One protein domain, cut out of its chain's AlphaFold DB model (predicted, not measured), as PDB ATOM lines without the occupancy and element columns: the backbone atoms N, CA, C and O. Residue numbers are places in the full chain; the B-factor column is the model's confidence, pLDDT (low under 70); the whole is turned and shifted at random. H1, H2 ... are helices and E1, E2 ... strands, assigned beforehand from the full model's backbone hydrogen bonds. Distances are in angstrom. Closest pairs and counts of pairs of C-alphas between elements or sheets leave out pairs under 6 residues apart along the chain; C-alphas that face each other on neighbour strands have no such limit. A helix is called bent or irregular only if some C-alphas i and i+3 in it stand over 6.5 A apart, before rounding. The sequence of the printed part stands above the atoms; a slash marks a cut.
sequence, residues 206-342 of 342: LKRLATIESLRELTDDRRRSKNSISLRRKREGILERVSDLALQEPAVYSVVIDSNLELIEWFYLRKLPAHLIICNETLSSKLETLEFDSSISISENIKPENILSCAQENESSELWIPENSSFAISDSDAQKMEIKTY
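Overview. This is residues 206 to 342 of the 342 residues of an uncharacterized protein of Flavobacteriales bacterium (UniProt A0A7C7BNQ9). A twisted five-stranded parallel sheet is the core, with H5 packed on one face and H2, H3 and H4 on the other. The long helix H1 lies outside H3, away from the sheet, and residues 224 to 229 after it stick out. The printed part has 137 residues, with five named helices and five named strands in the order H1 H2 E1 H3 E2 H4 E3 H5 E4 E5; the sheet's order is E3 E2 E1 E4 E5, and the class is mixed. The whole is compact, with a radius of gyration of the C-alphas of 14.6 A, and spans 42 by 33 by 28 A.

Along the chain. H1, residues 206 to 223, begins at C-alpha 206 (82.176, 135.626, 104.651) and is 25.8 A long. H2 is residues 238 to 245, and E1, residues 253 to 257, begins at C-alpha 253 (84.299, 141.309, 79.861). H3, residues 261 to 270, is 14.3 A long; E2 is residues 274 to 278, H4 281 to 287 and E3 296 to 300. H5, residues 304 to 313, is 15.3 A long and irregular: C-alphas 305 and 308 are 7.4 A apart. E4 is residues 318 to 321, and E5, residues 338 to 341, ends at C-alpha 341 (95.556, 143.959, 74.598).

Arrangement. From edge to edge of the sheet the strands' lines turn by 79 degrees. N 277 and O 255 join E2 and E1 within hydrogen-bond range at 2.8 A; N 299 and O 276 do so for E3 and E2 at 2.9 A, N 256 and O 320 for E1 and E4 at 2.9 A, and N 340 and O 319 for E4 and E5 at 2.9 A. E1, H3, E2 and E2, H4, E3 are strand-helix-strand units, parallel neighbour strands with a helix between, and E3, H5, E4 is a split one, with E2 and E1 between its strands; each crossover is right-handed. H5 is over E1 at a height over the sheet of 8.7 A; the closest C-alphas are those of Ser 254 and Ala 311, 5.6 A. H3, on the opposite face, has a height over the sheet of 9.8 A. H1 touches H3 with residues 212 to 219 alone, Thr 219 and Leu 261 having the closest C-alphas at 6.2 A, at a shallow tilt of 27 degrees, opposite ways. Every O i to N i+4 pair is within hydrogen-bond range in H3, but 13 of 14 in H1, 3 of 4 in H2, 2 of 3 in H4 and 4 of 6 in H5.

Size, cuts and confidence. The C-alphas farthest apart, Leu 206 and Ser 332, are 44.8 A apart. The printed part has no cut. The links H1 to H2 and E4 to E5 are long. The mean pLDDT of the printed part is 73.9, and residues 221 to 252, 324 to 336 and 342 are under 70.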
ATOM      1  N   LEU A 206      81.092 136.333 103.960       77.06
ATOM      2  CA  LEU A 206      82.176 135.626 104.651       77.06
ATOM      3  C   LEU A 206      82.994 134.749 103.696       77.06
ATOM      4  O   LEU A 206      84.223 134.802 103.726       77.06
ATOM      5  N   LYS A 207      82.331 134.000 102.808       81.50
ATOM      6  CA  LYS A 207      82.981 133.212 101.753       81.50
ATOM      7  C   LYS A 207      83.807 134.098 100.826       81.50
ATOM      8  O   LYS A 207      84.963 133.789 100.565       81.50
ATOM      9  N   ARG A 208      83.262 135.239 100.390       83.50
ATOM     10  CA  ARG A 208      83.993 136.197  99.549       83.50
ATOM     11  C   ARG A 208      85.271 136.687 100.226       83.50
ATOM     12  O   ARG A 208      86.317 136.719  99.584       83.50
ATOM     13  N   LEU A 209      85.197 137.044 101.509       80.75
ATOM     14  CA  LEU A 209      86.366 137.463 102.285       80.75
ATOM     15  C   LEU A 209      87.417 136.354 102.380       80.75
ATOM     16  O   LEU A 209      88.589 136.623 102.126       80.75
ATOM     17  N   ALA A 210      86.997 135.119 102.663       85.44
ATOM     18  CA  ALA A 210      87.894 133.968 102.696       85.44
ATOM     19  C   ALA A 210      88.587 133.749 101.340       85.44
ATOM     20  O   ALA A 210      89.808 133.632 101.288       85.44
ATOM     21  N   THR A 211      87.845 133.803 100.230       88.62
ATOM     22  CA  THR A 211      88.415 133.688  98.880       88.62
ATOM     23  C   THR A 211      89.417 134.811  98.577       88.62
ATOM     24  O   THR A 211      90.471 134.552  97.999       88.62
ATOM     25  N   ILE A 212      89.151 136.057  98.999       86.12
ATOM     26  CA  ILE A 212      90.108 137.172  98.859       86.12
ATOM     27  C   ILE A 212      91.390 136.896  99.658       86.12
ATOM     28  O   ILE A 212      92.490 137.138  99.159       86.12
ATOM     29  N   GLU A 213      91.271 136.401 100.890       86.44
ATOM     30  CA  GLU A 213      92.426 136.040 101.718       86.44
ATOM     31  C   GLU A 213      93.246 134.916 101.073       86.44
ATOM     32  O   GLU A 213      94.458 135.069 100.918       86.44
ATOM     33  N   SER A 214      92.601 133.861 100.573       88.50
ATOM     34  CA  SER A 214      93.285 132.776  99.862       88.50
ATOM     35  C   SER A 214      93.976 133.251  98.575       88.50
ATOM     36  O   SER A 214      95.126 132.889  98.322       88.50
ATOM     37  N   LEU A 215      93.347 134.132  97.781       86.56
ATOM     38  CA  LEU A 215      93.990 134.747  96.606       86.56
ATOM     39  C   LEU A 215      95.249 135.543  96.987       86.56
ATOM     40  O   LEU A 215      96.252 135.526  96.260       86.56
ATOM     41  N   ARG A 216      95.228 136.228  98.135       83.12
ATOM     42  CA  ARG A 216      96.375 136.993  98.649       83.12
ATOM     43  C   ARG A 216      97.509 136.094  99.104       83.12
ATOM     44  O   ARG A 216      98.659 136.395  98.791       83.12
ATOM     45  N   GLU A 217      97.199 134.997  99.785       84.62
ATOM     46  CA  GLU A 217      98.189 133.995 100.186       84.62
ATOM     47  C   GLU A 217      98.897 133.406  98.961       84.62
ATOM     48  O   GLU A 217     100.128 133.449  98.875       84.62
ATOM     49  N   LEU A 218      98.130 132.994  97.943       81.56
ATOM     50  CA  LEU A 218      98.671 132.496  96.672       81.56
ATOM     51  C   LEU A 218      99.557 133.534  95.961       81.56
ATOM     52  O   LEU A 218     100.569 133.192  95.336       81.56
ATOM     53  N   THR A 219      99.191 134.814  96.052       74.69
ATOM     54  CA  THR A 219      99.957 135.926  95.474       74.69
ATOM     55  C   THR A 219     101.265 136.176  96.230       74.69
ATOM     56  O   THR A 219     102.321 136.360  95.611       74.69
ATOM     57  N   ASP A 220     101.228 136.182  97.561       70.50
ATOM     58  CA  ASP A 220     102.397 136.444  98.403       70.50
ATOM     59  C   ASP A 220     103.421 135.297  98.351       70.50
ATOM     60  O   ASP A 220     104.629 135.561  98.334       70.50
ATOM     61  N   ASP A 221     102.979 134.047  98.202       63.59
ATOM     62  CA  ASP A 221     103.872 132.908  97.952       63.59
ATOM     63  C   ASP A 221     104.667 133.072  96.649       63.59
ATOM     64  O   ASP A 221     105.870 132.791  96.598       63.59
ATOM     65  N   ARG A 222     104.051 133.642  95.604       59.50
ATOM     66  CA  ARG A 222     104.755 133.968  94.355       59.50
ATOM     67  C   ARG A 222     105.772 135.094  94.555       59.50
ATOM     68  O   ARG A 222     106.876 135.003  94.011       59.50
ATOM     69  N   ARG A 223     105.442 136.115  95.360       57.84
ATOM     70  CA  ARG A 223     106.340 137.246  95.691       57.84
ATOM     71  C   ARG A 223     107.595 136.816  96.444       57.84
ATOM     72  O   ARG A 223     108.645 137.435  96.291       57.84
ATOM     73  N   ARG A 224     107.506 135.755  97.251       54.66
ATOM     74  CA  ARG A 224     108.658 135.174  97.962       54.66
ATOM     75  C   ARG A 224     109.614 134.414  97.032       54.66
ATOM     76  O   ARG A 224     110.757 134.162  97.415       54.66
ATOM     77  N   SER A 225     109.202 134.103  95.800       52.19
ATOM     78  CA  SER A 225     110.092 133.552  94.775       52.19
ATOM     79  C   SER A 225     110.996 134.657  94.194       52.19
ATOM     80  O   SER A 225     110.525 135.716  93.767       52.19
ATOM     81  N   LYS A 226     112.316 134.417  94.172       44.28
ATOM     82  CA  LYS A 226     113.362 135.407  93.821       44.28
ATOM     83  C   LYS A 226     113.252 136.024  92.410       44.28
ATOM     84  O   LYS A 226     113.930 137.012  92.149       44.28
ATOM     85  N   ASN A 227     112.400 135.488  91.533       45.56
ATOM     86  CA  ASN A 227     112.247 135.920  90.137       45.56
ATOM     87  C   ASN A 227     110.980 136.752  89.866       45.56
ATOM     88  O   ASN A 227     110.712 137.113  88.722       45.56
ATOM     89  N   SER A 228     110.177 137.068  90.886       46.62
ATOM     90  CA  SER A 228     108.921 137.797  90.692       46.62
ATOM     91  C   SER A 228     109.124 139.317  90.765       46.62
ATOM     92  O   SER A 228     109.218 139.933  91.828       46.62
ATOM     93  N   ILE A 229     109.182 139.973  89.605       44.94
ATOM     94  CA  ILE A 229     109.055 141.433  89.533       44.94
ATOM     95  C   ILE A 229     107.601 141.773  89.878       44.94
ATOM     96  O   ILE A 229     106.695 141.493  89.099       44.94
ATOM     97  N   SER A 230     107.368 142.349  91.062       46.03
ATOM     98  CA  SER A 230     106.012 142.653  91.533       46.03
ATOM     99  C   SER A 230     105.280 143.584  90.559       46.03
ATOM    100  O   SER A 230     105.798 144.656  90.233       46.03
ATOM    101  N   LEU A 231     104.041 143.249  90.204       41.06
ATOM    102  CA  LEU A 231     103.099 144.124  89.494       41.06
ATOM    103  C   LEU A 231     102.861 145.459  90.218       41.06
ATOM    104  O   LEU A 231     102.556 146.453  89.574       41.06
ATOM    105  N   ARG A 232     103.160 145.565  91.522       41.34
ATOM    106  CA  ARG A 232     103.263 146.859  92.228       41.34
ATOM    107  C   ARG A 232     104.247 147.859  91.602       41.34
ATOM    108  O   ARG A 232     104.064 149.049  91.828       41.34
ATOM    109  N   ARG A 233     105.265 147.404  90.856       42.38
ATOM    110  CA  ARG A 233     106.174 148.253  90.057       42.38
ATOM    111  C   ARG A 233     105.704 148.444  88.608       42.38
ATOM    112  O   ARG A 233     106.123 149.407  87.991       42.38
ATOM    113  N   LYS A 234     104.839 147.564  88.087       46.66
ATOM    114  CA  LYS A 234     104.202 147.652  86.752       46.66
ATOM    115  C   LYS A 234     102.762 148.193  86.821       46.66
ATOM    116  O   LYS A 234     101.969 147.985  85.910       46.66
ATOM    117  N   ARG A 235     102.411 148.843  87.935       45.97
ATOM    118  CA  ARG A 235     101.035 149.160  88.347       45.97
ATOM    119  C   ARG A 235     100.318 150.152  87.427       45.97
ATOM    120  O   ARG A 235      99.116 150.310  87.576       45.97
ATOM    121  N   GLU A 236     101.055 150.787  86.525       51.19
ATOM    122  CA  GLU A 236     100.603 151.908  85.699       51.19
ATOM    123  C   GLU A 236     100.060 151.461  84.327       51.19
ATOM    124  O   GLU A 236      99.365 152.219  83.686       51.19
ATOM    125  N   GLY A 237     100.307 150.229  83.856       54.66
ATOM    126  CA  GLY A 237      99.824 149.804  82.525       54.66
ATOM    127  C   GLY A 237      98.496 149.049  82.565       54.66
ATOM    128  O   GLY A 237      97.441 149.558  82.207       54.66
ATOM    129  N   ILE A 238      98.559 147.802  83.035       54.25
ATOM    130  CA  ILE A 238      97.455 146.833  82.952       54.25
ATOM    131  C   ILE A 238      96.253 147.272  83.787       54.25
ATOM    132  O   ILE A 238      95.121 147.217  83.326       54.25
ATOM    133  N   LEU A 239      96.489 147.711  85.027       59.16
ATOM    134  CA  LEU A 239      95.401 148.101  85.920       59.16
ATOM    135  C   LEU A 239      94.750 149.413  85.494       59.16
ATOM    136  O   LEU A 239      93.561 149.547  85.740       59.16
ATOM    137  N   GLU A 240      95.484 150.347  84.883       60.41
ATOM    138  CA  GLU A 240      94.898 151.572  84.317       60.41
ATOM    139  C   GLU A 240      94.034 151.230  83.103       60.41
ATOM    140  O   GLU A 240      92.861 151.584  83.082       60.41
ATOM    141  N   ARG A 241      94.537 150.399  82.181       63.81
ATOM    142  CA  ARG A 241      93.748 149.951  81.023       63.81
ATOM    143  C   ARG A 241      92.502 149.175  81.422       63.81
ATOM    144  O   ARG A 241      91.448 149.450  80.877       63.81
ATOM    145  N   VAL A 242      92.607 148.253  82.385       61.25
ATOM    146  CA  VAL A 242      91.468 147.476  82.910       61.25
ATOM    147  C   VAL A 242      90.493 148.364  83.699       61.25
ATOM    148  O   VAL A 242      89.284 148.133  83.705       61.25
ATOM    149  N   SER A 243      91.015 149.404  84.345       62.62
ATOM    150  CA  SER A 243      90.218 150.400  85.056       62.62
ATOM    151  C   SER A 243      89.349 151.228  84.108       62.62
ATOM    152  O   SER A 243      88.158 151.407  84.369       62.62
ATOM    153  N   ASP A 244      89.909 151.654  82.973       61.72
ATOM    154  CA  ASP A 244      89.171 152.370  81.927       61.72
ATOM    155  C   ASP A 244      87.984 151.548  81.385       61.72
ATOM    156  O   ASP A 244      86.962 152.117  81.000       61.72
ATOM    157  N   LEU A 245      88.070 150.211  81.431       59.22
ATOM    158  CA  LEU A 245      87.021 149.284  80.958       59.22
ATOM    159  C   LEU A 245      85.795 149.352  81.825       59.22
ATOM    160  O   LEU A 245      84.691 149.580  81.347       59.22
ATOM    161  N   ALA A 246      86.004 149.259  83.133       58.03
ATOM    162  CA  ALA A 246      84.931 149.307  84.108       58.03
ATOM    163  C   ALA A 246      84.205 150.668  84.135       58.03
ATOM    164  O   ALA A 246      83.244 150.830  84.892       58.03
ATOM    165  N   LEU A 247      84.651 151.654  83.343       58.97
ATOM    166  CA  LEU A 247      83.994 152.942  83.145       58.97
ATOM    167  C   LEU A 247      83.064 152.992  81.927       58.97
ATOM    168  O   LEU A 247      82.297 153.955  81.855       58.97
ATOM    169  N   GLN A 248      83.080 152.023  81.008       56.28
ATOM    170  CA  GLN A 248      82.266 152.020  79.783       56.28
ATOM    171  C   GLN A 248      81.173 150.939  79.856       56.28
ATOM    172  O   GLN A 248      81.321 149.851  79.332       56.28
ATOM    173  N   GLU A 249      80.061 151.263  80.530       56.97
ATOM    174  CA  GLU A 249      78.866 150.403  80.690       56.97
ATOM    175  C   GLU A 249      79.081 149.068  81.451       56.97
ATOM    176  O   GLU A 249      80.201 148.579  81.604       56.97
ATOM    177  N   PRO A 250      78.022 148.485  82.050       53.19
ATOM    178  CA  PRO A 250      78.093 147.145  82.627       53.19
ATOM    179  C   PRO A 250      78.103 146.100  81.502       53.19
ATOM    180  O   PRO A 250      77.112 145.415  81.268       53.19
ATOM    181  N   ALA A 251      79.212 146.006  80.778       62.88
ATOM    182  CA  ALA A 251      79.471 144.900  79.874       62.88
ATOM    183  C   ALA A 251      80.102 143.726  80.636       62.88
ATOM    184  O   ALA A 251      80.839 143.922  81.605       62.88
ATOM    185  N   VAL A 252      79.810 142.494  80.213       67.56
ATOM    186  CA  VAL A 252      80.560 141.315  80.659       67.56
ATOM    187  C   VAL A 252      81.839 141.254  79.830       67.56
ATOM    188  O   VAL A 252      81.791 141.132  78.607       67.56
ATOM    189  N   TYR A 253      82.984 141.369  80.499       76.81
ATOM    190  CA  TYR A 253      84.299 141.309  79.861       76.81
ATOM    191  C   TYR A 253      84.834 139.884  79.906       76.81
ATOM    192  O   TYR A 253      84.840 139.279  80.979       76.81
ATOM    193  N   SER A 254      85.358 139.378  78.788       86.75
ATOM    194  CA  SER A 254      86.193 138.175  78.808       86.75
ATOM    195  C   SER A 254      87.663 138.566  78.927       86.75
ATOM    196  O   SER A 254      88.177 139.328  78.108       86.75
ATOM    197  N   VAL A 255      88.354 138.055  79.946       86.31
ATOM    198  CA  VAL A 255      89.750 138.407  80.248       86.31
ATOM    199  C   VAL A 255      90.599 137.150  80.345       86.31
ATOM    200  O   VAL A 255      90.346 136.279  81.177       86.31
ATOM    201  N   VAL A 256      91.633 137.059  79.512       85.81
ATOM    202  CA  VAL A 256      92.516 135.891  79.458       85.81
ATOM    203  C   VAL A 256      93.622 135.982  80.499       85.81
ATOM    204  O   VAL A 256      94.588 136.716  80.327       85.81
ATOM    205  N   ILE A 257      93.547 135.175  81.554       83.94
ATOM    206  CA  ILE A 257      94.547 135.154  82.622       83.94
ATOM    207  C   ILE A 257      95.552 134.019  82.388       83.94
ATOM    208  O   ILE A 257      95.253 132.835  82.544       83.94
ATOM    209  N   ASP A 258      96.788 134.389  82.061       76.75
ATOM    210  CA  ASP A 258      97.892 133.452  81.826       76.75
ATOM    211  C   ASP A 258      98.614 133.042  83.124       76.75
ATOM    212  O   ASP A 258      99.064 131.913  83.295       76.75
ATOM    213  N   SER A 259      98.785 133.978  84.052       74.19
ATOM    214  CA  SER A 259      99.513 133.763  85.301       74.19
ATOM    215  C   SER A 259      99.206 134.816  86.368       74.19
ATOM    216  O   SER A 259      99.805 134.796  87.446       74.19
ATOM    217  N   ASN A 260      98.332 135.784  86.084       76.50
ATOM    218  CA  ASN A 260      98.183 136.986  86.898       76.50
ATOM    219  C   ASN A 260      97.077 136.869  87.963       76.50
ATOM    220  O   ASN A 260      95.973 137.376  87.790       76.50
ATOM    221  N   LEU A 261      97.417 136.264  89.104       79.69
ATOM    222  CA  LEU A 261      96.545 136.193  90.286       79.69
ATOM    223  C   LEU A 261      96.125 137.570  90.829       79.69
ATOM    224  O   LEU A 261      95.013 137.705  91.330       79.69
ATOM    225  N   GLU A 262      96.972 138.603  90.701       77.62
ATOM    226  CA  GLU A 262      96.630 139.954  91.176       77.62
ATOM    227  C   GLU A 262      95.476 140.562  90.364       77.62
ATOM    228  O   GLU A 262      94.717 141.366  90.897       77.62
ATOM    229  N   LEU A 263      95.323 140.174  89.093       78.56
ATOM    230  CA  LEU A 263      94.208 140.614  88.253       78.56
ATOM    231  C   LEU A 263      92.895 139.931  88.668       78.56
ATOM    232  O   LEU A 263      91.871 140.601  88.760       78.56
ATOM    233  N   ILE A 264      92.945 138.643  89.027       85.56
ATOM    234  CA  ILE A 264      91.799 137.905  89.589       85.56
ATOM    235  C   ILE A 264      91.363 138.531  90.918       85.56
ATOM    236  O   ILE A 264      90.192 138.872  91.084       85.56
ATOM    237  N   GLU A 265      92.312 138.762  91.839       83.94
ATOM    238  CA  GLU A 265      92.045 139.491  93.087       83.94
ATOM    239  C   GLU A 265      91.442 140.865  92.785       83.94
ATOM    240  O   GLU A 265      90.544 141.310  93.492       83.94
ATOM    241  N   TRP A 266      91.903 141.550  91.736       81.56
ATOM    242  CA  TRP A 266      91.425 142.887  91.420       81.56
ATOM    243  C   TRP A 266      89.947 142.911  91.015       81.56
ATOM    244  O   TRP A 266      89.194 143.681  91.623       81.56
ATOM    245  N   PHE A 267      89.541 142.059  90.064       81.62
ATOM    246  CA  PHE A 267      88.142 141.902  89.642       81.62
ATOM    247  C   PHE A 267      87.266 141.457  90.817       81.62
ATOM    248  O   PHE A 267      86.204 142.036  91.073       81.62
ATOM    249  N   TYR A 268      87.761 140.495  91.601       85.25
ATOM    250  CA  TYR A 268      86.995 139.915  92.697       85.25
ATOM    251  C   TYR A 268      86.882 140.869  93.883       85.25
ATOM    252  O   TYR A 268      85.828 141.016  94.476       85.25
ATOM    253  N   LEU A 269      87.903 141.640  94.221       80.62
ATOM    254  CA  LEU A 269      87.782 142.647  95.275       80.62
ATOM    255  C   LEU A 269      86.754 143.735  94.908       80.62
ATOM    256  O   LEU A 269      86.062 144.261  95.778       80.62
ATOM    257  N   ARG A 270      86.640 144.063  93.616       80.25
ATOM    258  CA  ARG A 270      85.861 145.212  93.119       80.25
ATOM    259  C   ARG A 270      84.457 144.867  92.647       80.25
ATOM    260  O   ARG A 270      83.735 145.782  92.264       80.25
ATOM    261  N   LYS A 271      84.061 143.588  92.726       80.69
ATOM    262  CA  LYS A 271      82.747 143.093  92.268       80.69
ATOM    263  C   LYS A 271      82.488 143.428  90.798       80.69
ATOM    264  O   LYS A 271      81.362 143.721  90.415       80.69
ATOM    265  N   LEU A 272      83.543 143.420  89.989       78.06
ATOM    266  CA  LEU A 272      83.435 143.743  88.575       78.06
ATOM    267  C   LEU A 272      83.021 142.490  87.805       78.06
ATOM    268  O   LEU A 272      83.769 141.511  87.868       78.06
ATOM    269  N   PRO A 273      81.869 142.513  87.104       78.94
ATOM    270  CA  PRO A 273      81.423 141.399  86.281       78.94
ATOM    271  C   PRO A 273      82.485 141.049  85.244       78.94
ATOM    272  O   PRO A 273      82.801 141.861  84.374       78.94
ATOM    273  N   ALA A 274      83.053 139.854  85.351       84.25
ATOM    274  CA  ALA A 274      84.045 139.377  84.403       84.25
ATOM    275  C   ALA A 274      83.946 137.867  84.216       84.25
ATOM    276  O   ALA A 274      83.679 137.112  85.154       84.25
ATOM    277  N   HIS A 275      84.212 137.444  82.990       88.44
ATOM    278  CA  HIS A 275      84.483 136.070  82.636       88.44
ATOM    279  C   HIS A 275      85.999 135.896  82.484       88.44
ATOM    280  O   HIS A 275      86.636 136.473  81.602       88.44
ATOM    281  N   LEU A 276      86.610 135.146  83.396       90.00
ATOM    282  CA  LEU A 276      88.050 134.921  83.427       90.00
ATOM    283  C   LEU A 276      88.383 133.620  82.697       90.00
ATOM    284  O   LEU A 276      87.971 132.538  83.108       90.00
ATOM    285  N   ILE A 277      89.170 133.725  81.632       90.25
ATOM    286  CA  ILE A 277      89.605 132.590  80.818       90.25
ATOM    287  C   ILE A 277      91.017 132.207  81.259       90.25
ATOM    288  O   ILE A 277      91.986 132.908  80.961       90.25
ATOM    289  N   ILE A 278      91.153 131.102  81.988       89.81
ATOM    290  CA  ILE A 278      92.431 130.632  82.528       89.81
ATOM    291  C   ILE A 278      93.057 129.636  81.554       89.81
ATOM    292  O   ILE A 278      92.572 128.519  81.387       89.81
ATOM    293  N   CYS A 279      94.172 130.023  80.936       83.62
ATOM    294  CA  CYS A 279      94.884 129.173  79.968       83.62
ATOM    295  C   CYS A 279      96.015 128.340  80.600       83.62
ATOM    296  O   CYS A 279      96.675 127.560  79.920       83.62
ATOM    297  N   ASN A 280      96.299 128.540  81.889       84.62
ATOM    298  CA  ASN A 280      97.432 127.930  82.579       84.62
ATOM    299  C   ASN A 280      96.965 126.870  83.575       84.62
ATOM    300  O   ASN A 280      96.351 127.206  84.585       84.62
ATOM    301  N   GLU A 281      97.339 125.616  83.324       83.50
ATOM    302  CA  GLU A 281      96.962 124.464  84.157       83.50
ATOM    303  C   GLU A 281      97.403 124.616  85.616       83.50
ATOM    304  O   GLU A 281      96.641 124.350  86.538       83.50
ATOM    305  N   THR A 282      98.611 125.137  85.857       83.06
ATOM    306  CA  THR A 282      99.105 125.357  87.228       83.06
ATOM    307  C   THR A 282      98.298 126.426  87.963       83.06
ATOM    308  O   THR A 282      98.204 126.392  89.190       83.06
ATOM    309  N   LEU A 283      97.770 127.413  87.238       83.00
ATOM    310  CA  LEU A 283      96.895 128.426  87.812       83.00
ATOM    311  C   LEU A 283      95.493 127.856  88.056       83.00
ATOM    312  O   LEU A 283      94.990 128.039  89.156       83.00
ATOM    313  N   SER A 284      94.920 127.128  87.093       85.62
ATOM    314  CA  SER A 284      93.624 126.444  87.242       85.62
ATOM    315  C   SER A 284      93.601 125.558  88.487       85.62
ATOM    316  O   SER A 284      92.801 125.807  89.381       85.62
ATOM    317  N   SER A 285      94.582 124.667  88.676       84.56
ATOM    318  CA  SER A 285      94.618 123.800  89.868       84.56
ATOM    319  C   SER A 285      94.707 124.559  91.201       84.56
ATOM    320  O   SER A 285      94.375 124.017  92.251       84.56
ATOM    321  N   LYS A 286      95.190 125.810  91.200       83.69
ATOM    322  CA  LYS A 286      95.204 126.665  92.400       83.69
ATOM    323  C   LYS A 286      93.872 127.368  92.643       83.69
ATOM    324  O   LYS A 286      93.622 127.769  93.774       83.69
ATOM    325  N   LEU A 287      93.079 127.571  91.594       86.69
ATOM    326  CA  LEU A 287      91.775 128.220  91.648       86.69
ATOM    327  C   LEU A 287      90.643 127.220  91.908       86.69
ATOM    328  O   LEU A 287      89.662 127.620  92.521       86.69
ATOM    329  N   GLU A 288      90.813 125.936  91.565       83.88
ATOM    330  CA  GLU A 288      89.831 124.860  91.809       83.88
ATOM    331  C   GLU A 288      89.333 124.780  93.265       83.88
ATOM    332  O   GLU A 288      88.224 124.323  93.529       83.88
ATOM    333  N   THR A 289      90.150 125.207  94.232       81.25
ATOM    334  CA  THR A 289      89.806 125.188  95.663       81.25
ATOM    335  C   THR A 289      89.096 126.453  96.145       81.25
ATOM    336  O   THR A 289      88.703 126.524  97.310       81.25
ATOM    337  N   LEU A 290      88.940 127.455  95.278       86.69
ATOM    338  CA  LEU A 290      88.349 128.746  95.600       86.69
ATOM    339  C   LEU A 290      86.898 128.816  95.130       86.69
ATOM    340  O   LEU A 290      86.577 128.528  93.981       86.69
ATOM    341  N   GLU A 291      86.016 129.285  96.011       85.44
ATOM    342  CA  GLU A 291      84.633 129.588  95.647       85.44
ATOM    343  C   GLU A 291      84.510 131.064  95.238       85.44
ATOM    344  O   GLU A 291      84.723 131.975  96.050       85.44
ATOM    345  N   PHE A 292      84.144 131.300  93.977       85.56
ATOM    346  CA  PHE A 292      83.785 132.619  93.456       85.56
ATOM    347  C   PHE A 292      82.263 132.791  93.483       85.56
ATOM    348  O   PHE A 292      81.519 131.849  93.216       85.56
ATOM    349  N   ASP A 293      81.786 133.989  93.819       83.62
ATOM    350  CA  ASP A 293      80.373 134.325  93.629       83.62
ATOM    351  C   ASP A 293      80.064 134.754  92.187       83.62
ATOM    352  O   ASP A 293      80.949 134.865  91.342       83.62
ATOM    353  N   SER A 294      78.791 135.050  91.916       80.31
ATOM    354  CA  SER A 294      78.289 135.358  90.573       80.31
ATOM    355  C   SER A 294      78.876 136.617  89.926       80.31
ATOM    356  O   SER A 294      78.560 136.890  88.772       80.31
ATOM    357  N   SER A 295      79.697 137.405  90.634       76.81
ATOM    358  CA  SER A 295      80.420 138.523  90.011       76.81
ATOM    359  C   SER A 295      81.553 138.058  89.093       76.81
ATOM    360  O   SER A 295      81.975 138.825  88.234       76.81
ATOM    361  N   ILE A 296      82.038 136.823  89.246       84.44
ATOM    362  CA  ILE A 296      83.083 136.257  88.395       84.44
ATOM    363  C   ILE A 296      82.664 134.872  87.919       84.44
ATOM    364  O   ILE A 296      82.331 134.003  88.718       84.44
ATOM    365  N   SER A 297      82.753 134.655  86.612       87.50
ATOM    366  CA  SER A 297      82.743 133.316  86.022       87.50
ATOM    367  C   SER A 297      84.156 132.950  85.583       87.50
ATOM    368  O   SER A 297      84.927 133.822  85.181       87.50
ATOM    369  N   ILE A 298      84.524 131.674  85.694       89.12
ATOM    370  CA  ILE A 298      85.862 131.197  85.340       89.12
ATOM    371  C   ILE A 298      85.734 129.998  84.410       89.12
ATOM    372  O   ILE A 298      85.081 129.014  84.752       89.12
ATOM    373  N   SER A 299      86.391 130.086  83.258       88.88
ATOM    374  CA  SER A 299      86.618 128.955  82.362       88.88
ATOM    375  C   SER A 299      88.077 128.539  82.460       88.88
ATOM    376  O   SER A 299      88.981 129.321  82.164       88.88
ATOM    377  N   GLU A 300      88.313 127.309  82.899       87.81
ATOM    378  CA  GLU A 300      89.650 126.804  83.197       87.81
ATOM    379  C   GLU A 300      90.190 125.873  82.111       87.81
ATOM    380  O   GLU A 300      89.434 125.185  81.427       87.81
ATOM    381  N   ASN A 301      91.518 125.834  81.970       83.69
ATOM    382  CA  ASN A 301      92.238 124.969  81.028       83.69
ATOM    383  C   ASN A 301      91.801 125.156  79.568       83.69
ATOM    384  O   ASN A 301      91.792 124.218  78.765       83.69
ATOM    385  N   ILE A 302      91.454 126.397  79.216       86.75
ATOM    386  CA  ILE A 302      91.066 126.753  77.855       86.75
ATOM    387  C   ILE A 302      92.311 126.797  76.978       86.75
ATOM    388  O   ILE A 302      93.277 127.511  77.255       86.75
ATOM    389  N   LYS A 303      92.288 126.012  75.899       84.69
ATOM    390  CA  LYS A 303      93.351 126.032  74.895       84.69
ATOM    391  C   LYS A 303      93.318 127.345  74.103       84.69
ATOM    392  O   LYS A 303      92.218 127.839  73.842       84.69
ATOM    393  N   PRO A 304      94.476 127.873  73.665       83.50
ATOM    394  CA  PRO A 304      94.571 129.100  72.871       83.50
ATOM    395  C   PRO A 304      93.555 129.215  71.729       83.50
ATOM    396  O   PRO A 304      92.912 130.247  71.573       83.50
ATOM    397  N   GLU A 305      93.376 128.136  70.969       83.00
ATOM    398  CA  GLU A 305      92.472 128.064  69.820       83.00
ATOM    399  C   GLU A 305      90.979 128.187  70.179       83.00
ATOM    400  O   GLU A 305      90.172 128.519  69.317       83.00
ATOM    401  N   ASN A 306      90.611 127.971  71.447       86.88
ATOM    402  CA  ASN A 306      89.227 127.988  71.932       86.88
ATOM    403  C   ASN A 306      88.888 129.251  72.742       86.88
ATOM    404  O   ASN A 306      87.764 129.390  73.223       86.88
ATOM    405  N   ILE A 307      89.840 130.174  72.932       86.75
ATOM    406  CA  ILE A 307      89.631 131.390  73.738       86.75
ATOM    407  C   ILE A 307      88.456 132.206  73.194       86.75
ATOM    408  O   ILE A 307      87.600 132.658  73.953       86.75
ATOM    409  N   LEU A 308      88.404 132.388  71.876       84.69
ATOM    410  CA  LEU A 308      87.406 133.250  71.263       84.69
ATOM    411  C   LEU A 308      86.001 132.641  71.302       84.69
ATOM    412  O   LEU A 308      85.049 133.354  71.604       84.69
ATOM    413  N   SER A 309      85.866 131.335  71.049       86.56
ATOM    414  CA  SER A 309      84.571 130.656  71.179       86.56
ATOM    415  C   SER A 309      84.069 130.723  72.620       86.56
ATOM    416  O   SER A 309      82.910 131.046  72.852       86.56
ATOM    417  N   CYS A 310      84.966 130.532  73.589       86.38
ATOM    418  CA  CYS A 310      84.662 130.635  75.014       86.38
ATOM    419  C   CYS A 310      84.185 132.049  75.407       86.38
ATOM    420  O   CYS A 310      83.227 132.198  76.166       86.38
ATOM    421  N   ALA A 311      84.802 133.097  74.854       85.25
ATOM    422  CA  ALA A 311      84.368 134.477  75.068       85.25
ATOM    423  C   ALA A 311      82.999 134.780  74.426       85.25
ATOM    424  O   ALA A 311      82.166 135.457  75.030       85.25
ATOM    425  N   GLN A 312      82.747 134.254  73.222       85.56
ATOM    426  CA  GLN A 312      81.477 134.414  72.502       85.56
ATOM    427  C   GLN A 312      80.311 133.703  73.200       85.56
ATOM    428  O   GLN A 312      79.218 134.260  73.270       85.56
ATOM    429  N   GLU A 313      80.540 132.507  73.744       86.12
ATOM    430  CA  GLU A 313      79.544 131.753  74.524       86.12
ATOM    431  C   GLU A 313      79.103 132.490  75.795       86.12
ATOM    432  O   GLU A 313      77.977 132.312  76.247       86.12
ATOM    433  N   ASN A 314      79.964 133.352  76.342       81.81
ATOM    434  CA  ASN A 314      79.672 134.179  77.513       81.81
ATOM    435  C   ASN A 314      79.108 135.561  77.151       81.81
ATOM    436  O   ASN A 314      79.128 136.464  77.989       81.81
ATOM    437  N   GLU A 315      78.658 135.744  75.904       81.12
ATOM    438  CA  GLU A 315      78.060 136.987  75.393       81.12
ATOM    439  C   GLU A 315      78.920 138.232  75.683       81.12
ATOM    440  O   GLU A 315      78.415 139.341  75.860       81.12
ATOM    441  N   SER A 316      80.245 138.052  75.754       78.00
ATOM    442  CA  SER A 316      81.153 139.147  76.076       78.00
ATOM    443  C   SER A 316      81.205 140.134  74.918       78.00
ATOM    444  O   SER A 316      81.335 139.738  73.761       78.00
ATOM    445  N   SER A 317      81.134 141.431  75.208       74.25
ATOM    446  CA  SER A 317      81.278 142.462  74.173       74.25
ATOM    447  C   SER A 317      82.736 142.648  73.740       74.25
ATOM    448  O   SER A 317      83.003 143.077  72.617       74.25
ATOM    449  N   GLU A 318      83.679 142.306  74.622       80.31
ATOM    450  CA  GLU A 318      85.117 142.486  74.427       80.31
ATOM    451  C   GLU A 318      85.917 141.285  74.943       80.31
ATOM    452  O   GLU A 318      85.565 140.671  75.960       80.31
ATOM    453  N   LEU A 319      87.039 141.005  74.274       84.56
ATOM    454  CA  LEU A 319      88.035 140.018  74.687       84.56
ATOM    455  C   LEU A 319      89.384 140.688  74.943       84.56
ATOM    456  O   LEU A 319      89.969 141.307  74.055       84.56
ATOM    457  N   TRP A 320      89.905 140.493  76.149       81.75
ATOM    458  CA  TRP A 320      91.153 141.077  76.619       81.75
ATOM    459  C   TRP A 320      92.251 140.028  76.740       81.75
ATOM    460  O   TRP A 320      92.120 139.069  77.504       81.75
ATOM    461  N   ILE A 321      93.353 140.239  76.021       81.62
ATOM    462  CA  ILE A 321      94.501 139.328  75.989       81.62
ATOM    463  C   ILE A 321      95.799 140.007  76.458       81.62
ATOM    464  O   ILE A 321      95.992 141.198  76.219       81.62
ATOM    465  N   PRO A 322      96.734 139.277  77.092       79.06
ATOM    466  CA  PRO A 322      98.037 139.838  77.447       79.06
ATOM    467  C   PRO A 322      98.832 140.266  76.199       79.06
ATOM    468  O   PRO A 322      98.937 139.486  75.250       79.06
ATOM    469  N   GLU A 323      99.470 141.447  76.215       72.75
ATOM    470  CA  GLU A 323     100.269 141.991  75.088       72.75
ATOM    471  C   GLU A 323     101.351 141.031  74.560       72.75
ATOM    472  O   GLU A 323     101.684 141.050  73.379       72.75
ATOM    473  N   ASN A 324     101.909 140.187  75.431       68.25
ATOM    474  CA  ASN A 324     102.978 139.239  75.089       68.25
ATOM    475  C   ASN A 324     102.478 137.799  74.958       68.25
ATOM    476  O   ASN A 324     103.264 136.854  75.059       68.25
ATOM    477  N   SER A 325     101.170 137.610  74.813       67.50
ATOM    478  CA  SER A 325     100.621 136.277  74.651       67.50
ATOM    479  C   SER A 325     100.894 135.734  73.250       67.50
ATOM    480  O   SER A 325     100.783 136.433  72.248       67.50
ATOM    481  N   SER A 326     101.245 134.452  73.168       63.66
ATOM    482  CA  SER A 326     101.399 133.731  71.900       63.66
ATOM    483  C   SER A 326     100.052 133.271  71.324       63.66
ATOM    484  O   SER A 326     100.014 132.319  70.544       63.66
ATOM    485  N   PHE A 327      98.938 133.870  71.761       68.81
ATOM    486  CA  PHE A 327      97.601 133.488  71.325       68.81
ATOM    487  C   PHE A 327      97.372 134.053  69.920       68.81
ATOM    488  O   PHE A 327      97.189 135.252  69.737       68.81
ATOM    489  N   ALA A 328      97.429 133.187  68.908       58.53
ATOM    490  CA  ALA A 328      97.080 133.560  67.547       58.53
ATOM    491  C   ALA A 328      95.552 133.608  67.428       58.53
ATOM    492  O   ALA A 328      94.914 132.567  67.289       58.53
ATOM    493  N   ILE A 329      94.963 134.804  67.508       64.81
ATOM    494  CA  ILE A 329      93.551 135.005  67.164       64.81
ATOM    495  C   ILE A 329      93.498 135.403  65.690       64.81
ATOM    496  O   ILE A 329      94.208 136.317  65.275       64.81
ATOM    497  N   SER A 330      92.729 134.673  64.881       58.84
ATOM    498  CA  SER A 330      92.666 134.929  63.443       58.84
ATOM    499  C   SER A 330      91.804 136.164  63.140       58.84
ATOM    500  O   SER A 330      90.735 136.342  63.725       58.84
ATOM    501  N   ASP A 331      92.243 137.007  62.199       56.09
ATOM    502  CA  ASP A 331      91.524 138.232  61.800       56.09
ATOM    503  C   ASP A 331      90.107 137.954  61.258       56.09
ATOM    504  O   ASP A 331      89.241 138.831  61.295       56.09
ATOM    505  N   SER A 332      89.836 136.736  60.767       54.47
ATOM    506  CA  SER A 332      88.499 136.349  60.294       54.47
ATOM    507  C   SER A 332      87.483 136.177  61.422       54.47
ATOM    508  O   SER A 332      86.289 136.339  61.177       54.47
ATOM    509  N   ASP A 333      87.936 135.911  62.648       54.56
ATOM    510  CA  ASP A 333      87.048 135.664  63.783       54.56
ATOM    511  C   ASP A 333      86.726 136.945  64.590       54.56
ATOM    512  O   ASP A 333      85.773 136.978  65.372       54.56
ATOM    513  N   ALA A 334      87.459 138.039  64.346       54.78
ATOM    514  CA  ALA A 334      87.297 139.342  65.003       54.78
ATOM    515  C   ALA A 334      86.049 140.135  64.553       54.78
ATOM    516  O   ALA A 334      85.748 141.193  65.100       54.78
ATOM    517  N   GLN A 335      85.277 139.648  63.572       57.84
ATOM    518  CA  GLN A 335      84.145 140.396  62.997       57.84
ATOM    519  C   GLN A 335      82.952 140.612  63.953       57.84
ATOM    520  O   GLN A 335      82.044 141.370  63.614       57.84
ATOM    521  N   LYS A 336      82.924 139.962  65.128       65.88
ATOM    522  CA  LYS A 336      81.824 140.069  66.110       65.88
ATOM    523  C   LYS A 336      82.240 140.529  67.509       65.88
ATOM    524  O   LYS A 336      81.361 140.719  68.342       65.88
ATOM    525  N   MET A 337      83.534 140.675  67.785       73.69
ATOM    526  CA  MET A 337      84.039 140.945  69.131       73.69
ATOM    527  C   MET A 337      85.276 141.831  69.059       73.69
ATOM    528  O   MET A 337      86.195 141.548  68.290       73.69
ATOM    529  N   GLU A 338      85.305 142.894  69.859       77.62
ATOM    530  CA  GLU A 338      86.468 143.773  69.925       77.62
ATOM    531  C   GLU A 338      87.578 143.089  70.738       77.62
ATOM    532  O   GLU A 338      87.389 142.749  71.909       77.62
ATOM    533  N   ILE A 339      88.730 142.851  70.106       78.19
ATOM    534  CA  ILE A 339      89.898 142.239  70.749       78.19
ATOM    535  C   ILE A 339      90.847 143.348  71.185       78.19
ATOM    536  O   ILE A 339      91.276 144.168  70.371       78.19
ATOM    537  N   LYS A 340      91.208 143.349  72.467       76.31
ATOM    538  CA  LYS A 340      92.074 144.359  73.077       76.31
ATOM    539  C   LYS A 340      93.227 143.708  73.828       76.31
ATOM    540  O   LYS A 340      93.127 142.581  74.311       76.31
ATOM    541  N   THR A 341      94.343 144.427  73.921       74.56
ATOM    542  CA  THR A 341      95.556 143.959  74.598       74.56
ATOM    543  C   THR A 341      95.835 144.746  75.878       74.56
ATOM    544  O   THR A 341      95.614 145.962  75.941       74.56
ATOM    545  N   TYR A 342      96.358 144.062  76.900       69.50
ATOM    546  CA  TYR A 342      96.767 144.683  78.165       69.50
ATOM    547  C   TYR A 342      98.189 144.346  78.604       69.50
ATOM    548  O   TYR A 342      98.675 143.213  78.350       69.50
TER     549      TYR A 342